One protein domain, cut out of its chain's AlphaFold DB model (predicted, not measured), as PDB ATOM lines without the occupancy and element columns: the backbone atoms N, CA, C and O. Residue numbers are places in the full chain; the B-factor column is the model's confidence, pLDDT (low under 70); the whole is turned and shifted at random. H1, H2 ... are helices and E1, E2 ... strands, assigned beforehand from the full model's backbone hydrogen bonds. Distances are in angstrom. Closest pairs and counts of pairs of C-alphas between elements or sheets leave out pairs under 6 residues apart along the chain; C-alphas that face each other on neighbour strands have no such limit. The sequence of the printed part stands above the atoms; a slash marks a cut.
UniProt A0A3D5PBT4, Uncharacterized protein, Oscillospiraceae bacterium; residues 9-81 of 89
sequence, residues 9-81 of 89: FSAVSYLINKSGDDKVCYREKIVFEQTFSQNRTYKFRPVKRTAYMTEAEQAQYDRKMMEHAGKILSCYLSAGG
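Overview. This is residues 9 to 81 of the 89 residues of an uncharacterized protein of Oscillospiraceae bacterium (UniProt A0A3D5PBT4). A narrow, strongly twisted sheet of three strands makes one part, and one long helix, H1, only grazes it with residues 55 to 62 and sticks out with residues 69 to 81, of which 69 to 79 belong to H1. The printed part has 73 residues, with E1, E2, E3, then H1, of mixed class; the antiparallel sheet, order E1, E2, E3, is a meander, each strand the antiparallel neighbour of the one before. It is extended, radius of gyration of the C-alphas 18.7 A, spanning 60 by 27 by 20 A.

Along the chain. E2, residues 24 to 36, measures 35.3 A and bends by 53 degrees at residue 27. E1, residues 9 to 16, 22.6 A, begins at C-alpha (-17.664, -2.043, 30.525). E3 is residues 42 to 51, 26.1 A. H1, residues 55 to 79, 36.0 A, ends at C-alpha (23.290, -16.338, 14.663).

Arrangement. Hairpin E1 and E2 has N 11 and O 30 within hydrogen-bond range, 2.8 A. Hairpin E2 and E3 has N 35 and O 43, 2.8 A. The closest C-alphas of E2 and H1, Arg 27 and Gln 58, are 7.4 A apart. In H1 every O i to N i+4 pair is within hydrogen-bond range.

Size, cuts and confidence. C-alphas 38 and 81, the farthest apart, are 60.1 A apart. The printed part has no cut and no long link. Residues 19 to 20 and 79 to 81 have pLDDT under 70.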
ATOM      1  N   PHE A   9     -19.092  -1.884  30.237       93.38
ATOM      2  CA  PHE A   9     -17.664  -2.043  30.525       93.38
ATOM      3  C   PHE A   9     -16.819  -1.218  29.553       93.38
ATOM      4  O   PHE A   9     -17.284  -0.817  28.487       93.38
ATOM      5  N   SER A  10     -15.570  -0.935  29.923       94.44
ATOM      6  CA  SER A  10     -14.613  -0.239  29.057       94.44
ATOM      7  C   SER A  10     -13.454  -1.159  28.695       94.44
ATOM      8  O   SER A  10     -12.805  -1.694  29.589       94.44
ATOM      9  N   ALA A  11     -13.163  -1.295  27.403       94.31
ATOM     10  CA  ALA A  11     -11.893  -1.821  26.920       94.31
ATOM     11  C   ALA A  11     -10.932  -0.649  26.685       94.31
ATOM     12  O   ALA A  11     -11.322   0.352  26.082       94.31
ATOM     13  N   VAL A  12      -9.693  -0.761  27.158       92.94
ATOM     14  CA  VAL A  12      -8.648   0.250  26.954       92.94
ATOM     15  C   VAL A  12      -7.452  -0.433  26.312       92.94
ATOM     16  O   VAL A  12      -6.962  -1.425  26.845       92.94
ATOM     17  N   SER A  13      -6.985   0.095  25.185       90.81
ATOM     18  CA  SER A  13      -5.748  -0.343  24.545       90.81
ATOM     19  C   SER A  13      -4.650   0.697  24.750       90.81
ATOM     20  O   SER A  13      -4.887   1.909  24.749       90.81
ATOM     21  N   TYR A  14      -3.432   0.211  24.961       89.25
ATOM     22  CA  TYR A  14      -2.251   1.027  25.203       89.25
ATOM     23  C   TYR A  14      -1.007   0.349  24.621       89.25
ATOM     24  O   TYR A  14      -0.988  -0.858  24.385       89.25
ATOM     25  N   LEU A  15       0.028   1.147  24.393       85.12
ATOM     26  CA  LEU A  15       1.357   0.735  23.967       85.12
ATOM     27  C   LEU A  15       2.341   1.025  25.102       85.12
ATOM     28  O   LEU A  15       2.238   2.062  25.753       85.12
ATOM     29  N   ILE A  16       3.291   0.122  25.333       82.62
ATOM     30  CA  ILE A  16       4.387   0.338  26.288       82.62
ATOM     31  C   ILE A  16       5.681   0.510  25.497       82.62
ATOM     32  O   ILE A  16       6.082  -0.394  24.762       82.62
ATOM     33  N   ASN A  17       6.350   1.649  25.671       74.50
ATOM     34  CA  ASN A  17       7.657   1.892  25.072       74.50
ATOM     35  C   ASN A  17       8.784   1.269  25.913       74.50
ATOM     36  O   ASN A  17       9.414   1.955  26.711       74.50
ATOM     37  N   LYS A  18       9.075  -0.016  25.688       76.69
ATOM     38  CA  LYS A  18      10.178  -0.730  26.366       76.69
ATOM     39  C   LYS A  18      11.578  -0.392  25.839       76.69
ATOM     40  O   LYS A  18      12.569  -0.896  26.350       76.69
ATOM     41  N   SER A  19      11.674   0.400  24.773       65.94
ATOM     42  CA  SER A  19      12.946   0.759  24.129       65.94
ATOM     43  C   SER A  19      13.543   2.063  24.670       65.94
ATOM     44  O   SER A  19      14.550   2.530  24.143       65.94
ATOM     45  N   GLY A  20      12.907   2.682  25.666       67.75
ATOM     46  CA  GLY A  20      13.301   3.984  26.194       67.75
ATOM     47  C   GLY A  20      12.856   4.182  27.637       67.75
ATOM     48  O   GLY A  20      13.434   3.618  28.552       67.75
ATOM     49  N   ASP A  21      11.849   5.025  27.833       77.31
ATOM     50  CA  ASP A  21      11.419   5.576  29.120       77.31
ATOM     51  C   ASP A  21      10.311   4.777  29.830       77.31
ATOM     52  O   ASP A  21       9.694   5.292  30.761       77.31
ATOM     53  N   ASP A  22      10.019   3.552  29.374       77.19
ATOM     54  CA  ASP A  22       8.946   2.678  29.881       77.19
ATOM     55  C   ASP A  22       7.563   3.352  29.952       77.19
ATOM     56  O   ASP A  22       6.658   2.930  30.678       77.19
ATOM     57  N   LYS A  23       7.360   4.408  29.156       81.12
ATOM     58  CA  LYS A  23       6.100   5.144  29.142       81.12
ATOM     59  C   LYS A  23       4.978   4.324  28.517       81.12
ATOM     60  O   LYS A  23       5.145   3.651  27.496       81.12
ATOM     61  N   VAL A  24       3.804   4.461  29.126       82.62
ATOM     62  CA  VAL A  24       2.538   3.923  28.629       82.62
ATOM     63  C   VAL A  24       1.842   4.991  27.793       82.62
ATOM     64  O   VAL A  24       1.510   6.067  28.289       82.62
ATOM     65  N   CYS A  25       1.587   4.680  26.529       82.88
ATOM     66  CA  CYS A  25       0.831   5.518  25.613       82.88
ATOM     67  C   CYS A  25      -0.547   4.899  25.376       82.88
ATOM     68  O   CYS A  25      -0.656   3.811  24.814       82.88
ATOM     69  N   TYR A  26      -1.614   5.577  25.794       85.69
ATOM     70  CA  TYR A  26      -2.976   5.117  25.525       85.69
ATOM     71  C   TYR A  26      -3.301   5.276  24.042       85.69
ATOM     72  O   TYR A  26      -3.060   6.331  23.462       85.69
ATOM     73  N   ARG A  27      -3.871   4.234  23.436       89.69
ATOM     74  CA  ARG A  27      -4.249   4.228  22.020       89.69
ATOM     75  C   ARG A  27      -5.721   4.578  21.870       89.69
ATOM     76  O   ARG A  27      -6.071   5.580  21.247       89.69
ATOM     77  N   GLU A  28      -6.590   3.793  22.496       92.81
ATOM     78  CA  GLU A  28      -8.031   4.030  22.482       92.81
ATOM     79  C   GLU A  28      -8.735   3.442  23.708       92.81
ATOM     80  O   GLU A  28      -8.268   2.497  24.343       92.81
ATOM     81  N   LYS A  29      -9.902   4.000  24.019       94.44
ATOM     82  CA  LYS A  29     -10.872   3.446  24.959       94.44
ATOM     83  C   LYS A  29     -12.205   3.255  24.255       94.44
ATOM     84  O   LYS A  29     -12.734   4.195  23.664       94.44
ATOM     85  N   ILE A  30     -12.770   2.060  24.367       95.94
ATOM     86  CA  ILE A  30     -14.088   1.719  23.835       95.94
ATOM     87  C   ILE A  30     -14.995   1.339  25.000       95.94
ATOM     88  O   ILE A  30     -14.679   0.441  25.777       95.94
ATOM     89  N   VAL A  31     -16.122   2.032  25.132       95.69
ATOM     90  CA  VAL A  31     -17.183   1.683  26.077       95.69
ATOM     91  C   VAL A  31     -18.178   0.787  25.360       95.69
ATOM     92  O   VAL A  31     -18.687   1.146  24.295       95.69
ATOM     93  N   PHE A  32     -18.463  -0.357  25.963       95.44
ATOM     94  CA  PHE A  32     -19.446  -1.317  25.499       95.44
ATOM     95  C   PHE A  32     -20.649  -1.325  26.427       95.44
ATOM     96  O   PHE A  32     -20.495  -1.326  27.647       95.44
ATOM     97  N   GLU A  33     -21.834  -1.397  25.839       94.94
ATOM     98  CA  GLU A  33     -23.093  -1.551  26.550       94.94
ATOM     99  C   GLU A  33     -23.670  -2.945  26.311       94.94
ATOM    100  O   GLU A  33     -23.689  -3.450  25.182       94.94
ATOM    101  N   GLN A  34     -24.134  -3.577  27.386       91.31
ATOM    102  CA  GLN A  34     -24.846  -4.839  27.330       91.31
ATOM    103  C   GLN A  34     -26.272  -4.610  26.829       91.31
ATOM    104  O   GLN A  34     -27.078  -3.924  27.449       91.31
ATOM    105  N   THR A  35     -26.606  -5.273  25.732       88.69
ATOM    106  CA  THR A  35     -27.939  -5.276  25.136       88.69
ATOM    107  C   THR A  35     -28.510  -6.685  25.162       88.69
ATOM    108  O   THR A  35     -27.806  -7.659  24.877       88.69
ATOM    109  N   PHE A  36     -29.792  -6.810  25.495       84.31
ATOM    110  CA  PHE A  36     -30.502  -8.079  25.378       84.31
ATOM    111  C   PHE A  36     -30.978  -8.253  23.934       84.31
ATOM    112  O   PHE A  36     -31.645  -7.383  23.372       84.31
ATOM    113  N   SER A  37     -30.579  -9.349  23.300       79.56
ATOM    114  CA  SER A  37     -30.925  -9.663  21.916       79.56
ATOM    115  C   SER A  37     -32.178 -10.546  21.866       79.56
ATOM    116  O   SER A  37     -32.472 -11.286  22.802       79.56
ATOM    117  N   GLN A  38     -32.924 -10.485  20.758       80.81
ATOM    118  CA  GLN A  38     -34.198 -11.206  20.575       80.81
ATOM    119  C   GLN A  38     -34.066 -12.732  20.737       80.81
ATOM    120  O   GLN A  38     -34.994 -13.399  21.177       80.81
ATOM    121  N   ASN A  39     -32.881 -13.279  20.464       85.62
ATOM    122  CA  ASN A  39     -32.510 -14.681  20.682       85.62
ATOM    123  C   ASN A  39     -32.191 -15.025  22.154       85.62
ATOM    124  O   ASN A  39     -31.535 -16.028  22.415       85.62
ATOM    125  N   ARG A  40     -32.608 -14.190  23.115       81.12
ATOM    126  CA  ARG A  40     -32.345 -14.338  24.557       81.12
ATOM    127  C   ARG A  40     -30.862 -14.413  24.940       81.12
ATOM    128  O   ARG A  40     -30.528 -14.939  25.998       81.12
ATOM    129  N   THR A  41     -29.969 -13.866  24.115       87.88
ATOM    130  CA  THR A  41     -28.545 -13.743  24.450       87.88
ATOM    131  C   THR A  41     -28.179 -12.301  24.771       87.88
ATOM    132  O   THR A  41     -28.753 -11.355  24.226       87.88
ATOM    133  N   TYR A  42     -27.188 -12.118  25.641       84.94
ATOM    134  CA  TYR A  42     -26.584 -10.809  25.858       84.94
ATOM    135  C   TYR A  42     -25.550 -10.526  24.767       84.94
ATOM    136  O   TYR A  42     -24.738 -11.388  24.429       84.94
ATOM    137  N   LYS A  43     -25.586  -9.319  24.205       90.25
ATOM    138  CA  LYS A  43     -24.609  -8.820  23.232       90.25
ATOM    139  C   LYS A  43     -24.034  -7.507  23.724       90.25
ATOM    140  O   LYS A  43     -24.786  -6.642  24.165       90.25
ATOM    141  N   PHE A  44     -22.731  -7.337  23.580       91.69
ATOM    142  CA  PHE A  44     -22.057  -6.086  23.889       91.69
ATOM    143  C   PHE A  44     -21.876  -5.271  22.619       91.69
ATOM    144  O   PHE A  44     -21.351  -5.779  21.629       91.69
ATOM    145  N   ARG A  45     -22.338  -4.022  22.632       93.25
ATOM    146  CA  ARG A  45     -22.219  -3.109  21.490       93.25
ATOM    147  C   ARG A  45     -21.352  -1.920  21.882       93.25
ATOM    148  O   ARG A  45     -21.536  -1.409  22.985       93.25
ATOM    149  N   PRO A  46     -20.424  -1.472  21.025       94.81
ATOM    150  CA  PRO A  46     -19.669  -0.261  21.300       94.81
ATOM    151  C   PRO A  46     -20.619   0.942  21.254       94.81
ATOM    152  O   PRO A  46     -21.315   1.147  20.263       94.81
ATOM    153  N   VAL A  47     -20.651   1.727  22.328       95.06
ATOM    154  CA  VAL A  47     -21.487   2.939  22.444       95.06
ATOM    155  C   VAL A  47     -20.661   4.220  22.455       95.06
ATOM    156  O   VAL A  47     -21.171   5.294  22.152       95.06
ATOM    157  N   LYS A  48     -19.367   4.122  22.777       95.00
ATOM    158  CA  LYS A  48     -18.444   5.258  22.744       95.00
ATOM    159  C   LYS A  48     -17.037   4.789  22.424       95.00
ATOM    160  O   LYS A  48     -16.560   3.830  23.024       95.00
ATOM    161  N   ARG A  49     -16.360   5.510  21.535       94.56
ATOM    162  CA  ARG A  49     -14.933   5.347  21.247       94.56
ATOM    163  C   ARG A  49     -14.224   6.667  21.514       94.56
ATOM    164  O   ARG A  49     -14.651   7.709  21.031       94.56
ATOM    165  N   THR A  50     -13.154   6.613  22.290       94.25
ATOM    166  CA  THR A  50     -12.235   7.726  22.516       94.25
ATOM    167  C   THR A  50     -10.876   7.303  21.986       94.25
ATOM    168  O   THR A  50     -10.261   6.396  22.542       94.25
ATOM    169  N   ALA A  51     -10.427   7.932  20.902       91.62
ATOM    170  CA  ALA A  51      -9.061   7.788  20.419       91.62
ATOM    171  C   ALA A  51      -8.169   8.771  21.184       91.62
ATOM    172  O   ALA A  51      -8.481   9.958  21.252       91.62
ATOM    173  N   TYR A  52      -7.098   8.263  21.787       90.81
ATOM    174  CA  TYR A  52      -6.079   9.081  22.455       90.81
ATOM    175  C   TYR A  52      -4.863   9.310  21.559       90.81
ATOM    176  O   TYR A  52      -4.150  10.288  21.744       90.81
ATOM    177  N   MET A  53      -4.662   8.422  20.584       89.25
ATOM    178  CA  MET A  53      -3.683   8.570  19.517       89.25
ATOM    179  C   MET A  53      -4.375   8.688  18.171       89.25
ATOM    180  O   MET A  53      -5.299   7.929  17.860       89.25
ATOM    181  N   THR A  54      -3.864   9.596  17.353       89.00
ATOM    182  CA  THR A  54      -4.223   9.720  15.943       89.00
ATOM    183  C   THR A  54      -3.788   8.481  15.157       89.00
ATOM    184  O   THR A  54      -2.889   7.743  15.562       89.00
ATOM    185  N   GLU A  55      -4.406   8.243  14.000       86.56
ATOM    186  CA  GLU A  55      -4.015   7.135  13.117       86.56
ATOM    187  C   GLU A  55      -2.560   7.260  12.642       86.56
ATOM    188  O   GLU A  55      -1.856   6.257  12.542       86.56
ATOM    189  N   ALA A  56      -2.086   8.490  12.422       88.50
ATOM    190  CA  ALA A  56      -0.704   8.761  12.035       88.50
ATOM    191  C   ALA A  56       0.295   8.348  13.129       88.50
ATOM    192  O   ALA A  56       1.300   7.697  12.836       88.50
ATOM    193  N   GLU A  57       0.005   8.671  14.393       87.94
ATOM    194  CA  GLU A  57       0.830   8.240  15.526       87.94
ATOM    195  C   GLU A  57       0.816   6.717  15.663       87.94
ATOM    196  O   GLU A  57       1.877   6.105  15.782       87.94
ATOM    197  N   GLN A  58      -0.362   6.088  15.572       84.62
ATOM    198  CA  GLN A  58      -0.487   4.627  15.630       84.62
ATOM    199  C   GLN A  58       0.371   3.948  14.558       84.62
ATOM    200  O   GLN A  58       1.174   3.074  14.881       84.62
ATOM    201  N   ALA A  59       0.286   4.415  13.309       88.00
ATOM    202  CA  ALA A  59       1.079   3.884  12.205       88.00
ATOM    203  C   ALA A  59       2.592   4.034  12.440       88.00
ATOM    204  O   ALA A  59       3.372   3.145  12.091       88.00
ATOM    205  N   GLN A  60       3.029   5.134  13.061       88.69
ATOM    206  CA  GLN A  60       4.436   5.334  13.401       88.69
ATOM    207  C   GLN A  60       4.922   4.318  14.446       88.69
ATOM    208  O   GLN A  60       6.027   3.783  14.309       88.69
ATOM    209  N   TYR A  61       4.122   4.039  15.478       84.94
ATOM    210  CA  TYR A  61       4.454   3.018  16.475       84.94
ATOM    211  C   TYR A  61       4.431   1.607  15.884       84.94
ATOM    212  O   TYR A  61       5.366   0.843  16.126       84.94
ATOM    213  N   ASP A  62       3.435   1.284  15.059       86.69
ATOM    214  CA  ASP A  62       3.333  -0.016  14.387       86.69
ATOM    215  C   ASP A  62       4.554  -0.272  13.493       86.69
ATOM    216  O   ASP A  62       5.158  -1.348  13.546       86.69
ATOM    217  N   ARG A  63       5.004   0.750  12.751       89.81
ATOM    218  CA  ARG A  63       6.234   0.679  11.952       89.81
ATOM    219  C   ARG A  63       7.462   0.394  12.817       89.81
ATOM    220  O   ARG A  63       8.240  -0.492  12.473       89.81
ATOM    221  N   LYS A  64       7.631   1.101  13.941       86.69
ATOM    222  CA  LYS A  64       8.757   0.873  14.868       86.69
ATOM    223  C   LYS A  64       8.742  -0.543  15.448       86.69
ATOM    224  O   LYS A  64       9.794  -1.177  15.520       86.69
ATOM    225  N   MET A  65       7.568  -1.052  15.832       85.38
ATOM    226  CA  MET A  65       7.430  -2.425  16.330       85.38
ATOM    227  C   MET A  65       7.819  -3.454  15.265       85.38
ATOM    228  O   MET A  65       8.591  -4.366  15.562       85.38
ATOM    229  N   MET A  66       7.337  -3.294  14.028       90.19
ATOM    230  CA  MET A  66       7.691  -4.198  12.928       90.19
ATOM    231  C   MET A  66       9.183  -4.162  12.595       90.19
ATOM    232  O   MET A  66       9.797  -5.208  12.404       90.19
ATOM    233  N   GLU A  67       9.786  -2.976  12.571       90.69
ATOM    234  CA  GLU A  67      11.210  -2.810  12.277       90.69
ATOM    235  C   GLU A  67      12.087  -3.470  13.356       90.69
ATOM    236  O   GLU A  67      13.073  -4.141  13.046       90.69
ATOM    237  N   HIS A  68      11.699  -3.358  14.630       87.06
ATOM    238  CA  HIS A  68      12.367  -4.047  15.732       87.06
ATOM    239  C   HIS A  68      12.196  -5.573  15.667       87.06
ATOM    240  O   HIS A  68      13.171  -6.306  15.833       87.06
ATOM    241  N   ALA A  69      10.987  -6.062  15.374       87.69
ATOM    242  CA  ALA A  69      10.738  -7.491  15.175       87.69
ATOM    243  C   ALA A  69      11.591  -8.057  14.026       87.69
ATOM    244  O   ALA A  69      12.195  -9.119  14.173       87.69
ATOM    245  N   GLY A  70      11.712  -7.309  12.924       90.62
ATOM    246  CA  GLY A  70      12.580  -7.652  11.799       90.62
ATOM    247  C   GLY A  70      14.057  -7.730  12.190       90.62
ATOM    248  O   GLY A  70      14.731  -8.688  11.825       90.62
ATOM    249  N   LYS A  71      14.559  -6.779  12.990       90.00
ATOM    250  CA  LYS A  71      15.938  -6.817  13.510       90.00
ATOM    251  C   LYS A  71      16.188  -8.035  14.396       90.00
ATOM    252  O   LYS A  71      17.187  -8.715  14.194       90.00
ATOM    253  N   ILE A  72      15.287  -8.340  15.334       87.88
ATOM    254  CA  ILE A  72      15.411  -9.530  16.193       87.88
ATOM    255  C   ILE A  72      15.452 -10.798  15.345       87.88
ATOM    256  O   ILE A  72      16.335 -11.633  15.539       87.88
ATOM    257  N   LEU A  73      14.528 -10.928  14.390       88.81
ATOM    258  CA  LEU A  73      14.487 -12.076  13.493       88.81
ATOM    259  C   LEU A  73      15.779 -12.182  12.673       88.81
ATOM    260  O   LEU A  73      16.361 -13.258  12.588       88.81
ATOM    261  N   SER A  74      16.266 -11.068  12.127       90.94
ATOM    262  CA  SER A  74      17.527 -11.021  11.386       90.94
ATOM    263  C   SER A  74      18.712 -11.458  12.249       90.94
ATOM    264  O   SER A  74      19.527 -12.251  11.787       90.94
ATOM    265  N   CYS A  75      18.812 -10.979  13.493       86.12
ATOM    266  CA  CYS A  75      19.859 -11.392  14.429       86.12
ATOM    267  C   CYS A  75      19.781 -12.892  14.730       86.12
ATOM    268  O   CYS A  75      20.802 -13.570  14.688       86.12
ATOM    269  N   TYR A  76      18.578 -13.416  14.981       84.38
ATOM    270  CA  TYR A  76      18.358 -14.840  15.233       84.38
ATOM    271  C   TYR A  76      18.788 -15.708  14.041       84.38
ATOM    272  O   TYR A  76      19.552 -16.656  14.205       84.38
ATOM    273  N   LEU A  77      18.360 -15.345  12.828       88.12
ATOM    274  CA  LEU A  77      18.708 -16.074  11.605       88.12
ATOM    275  C   LEU A  77      20.202 -15.969  11.267       88.12
ATOM    276  O   LEU A  77      20.781 -16.928  10.764       88.12
ATOM    277  N   SER A  78      20.837 -14.834  11.570       85.38
ATOM    278  CA  SER A  78      22.278 -14.643  11.352       85.38
ATOM    279  C   SER A  78      23.127 -15.389  12.389       85.38
ATOM    280  O   SER A  78      24.225 -15.834  12.069       85.38
ATOM    281  N   ALA A  79      22.623 -15.567  13.615       68.19
ATOM    282  CA  ALA A  79      23.290 -16.338  14.663       68.19
ATOM    283  C   ALA A  79      23.248 -17.856  14.396       68.19
ATOM    284  O   ALA A  79      24.212 -18.553  14.695       68.19
ATOM    285  N   GLY A  80      22.183 -18.362  13.763       58.53
ATOM    286  CA  GLY A  80      22.067 -19.769  13.348       58.53
ATOM    287  C   GLY A  80      22.923 -20.164  12.134       58.53
ATOM    288  O   GLY A  80      22.943 -21.332  11.753       58.53
ATOM    289  N   GLY A  81      23.630 -19.213  11.511       52.41
ATOM    290  CA  GLY A  81      24.488 -19.454  10.346       52.41
ATOM    291  C   GLY A  81      25.913 -19.916  10.670       52.41
ATOM    292  O   GLY A  81      26.668 -20.180   9.739       52.41
TER     293      GLY A  81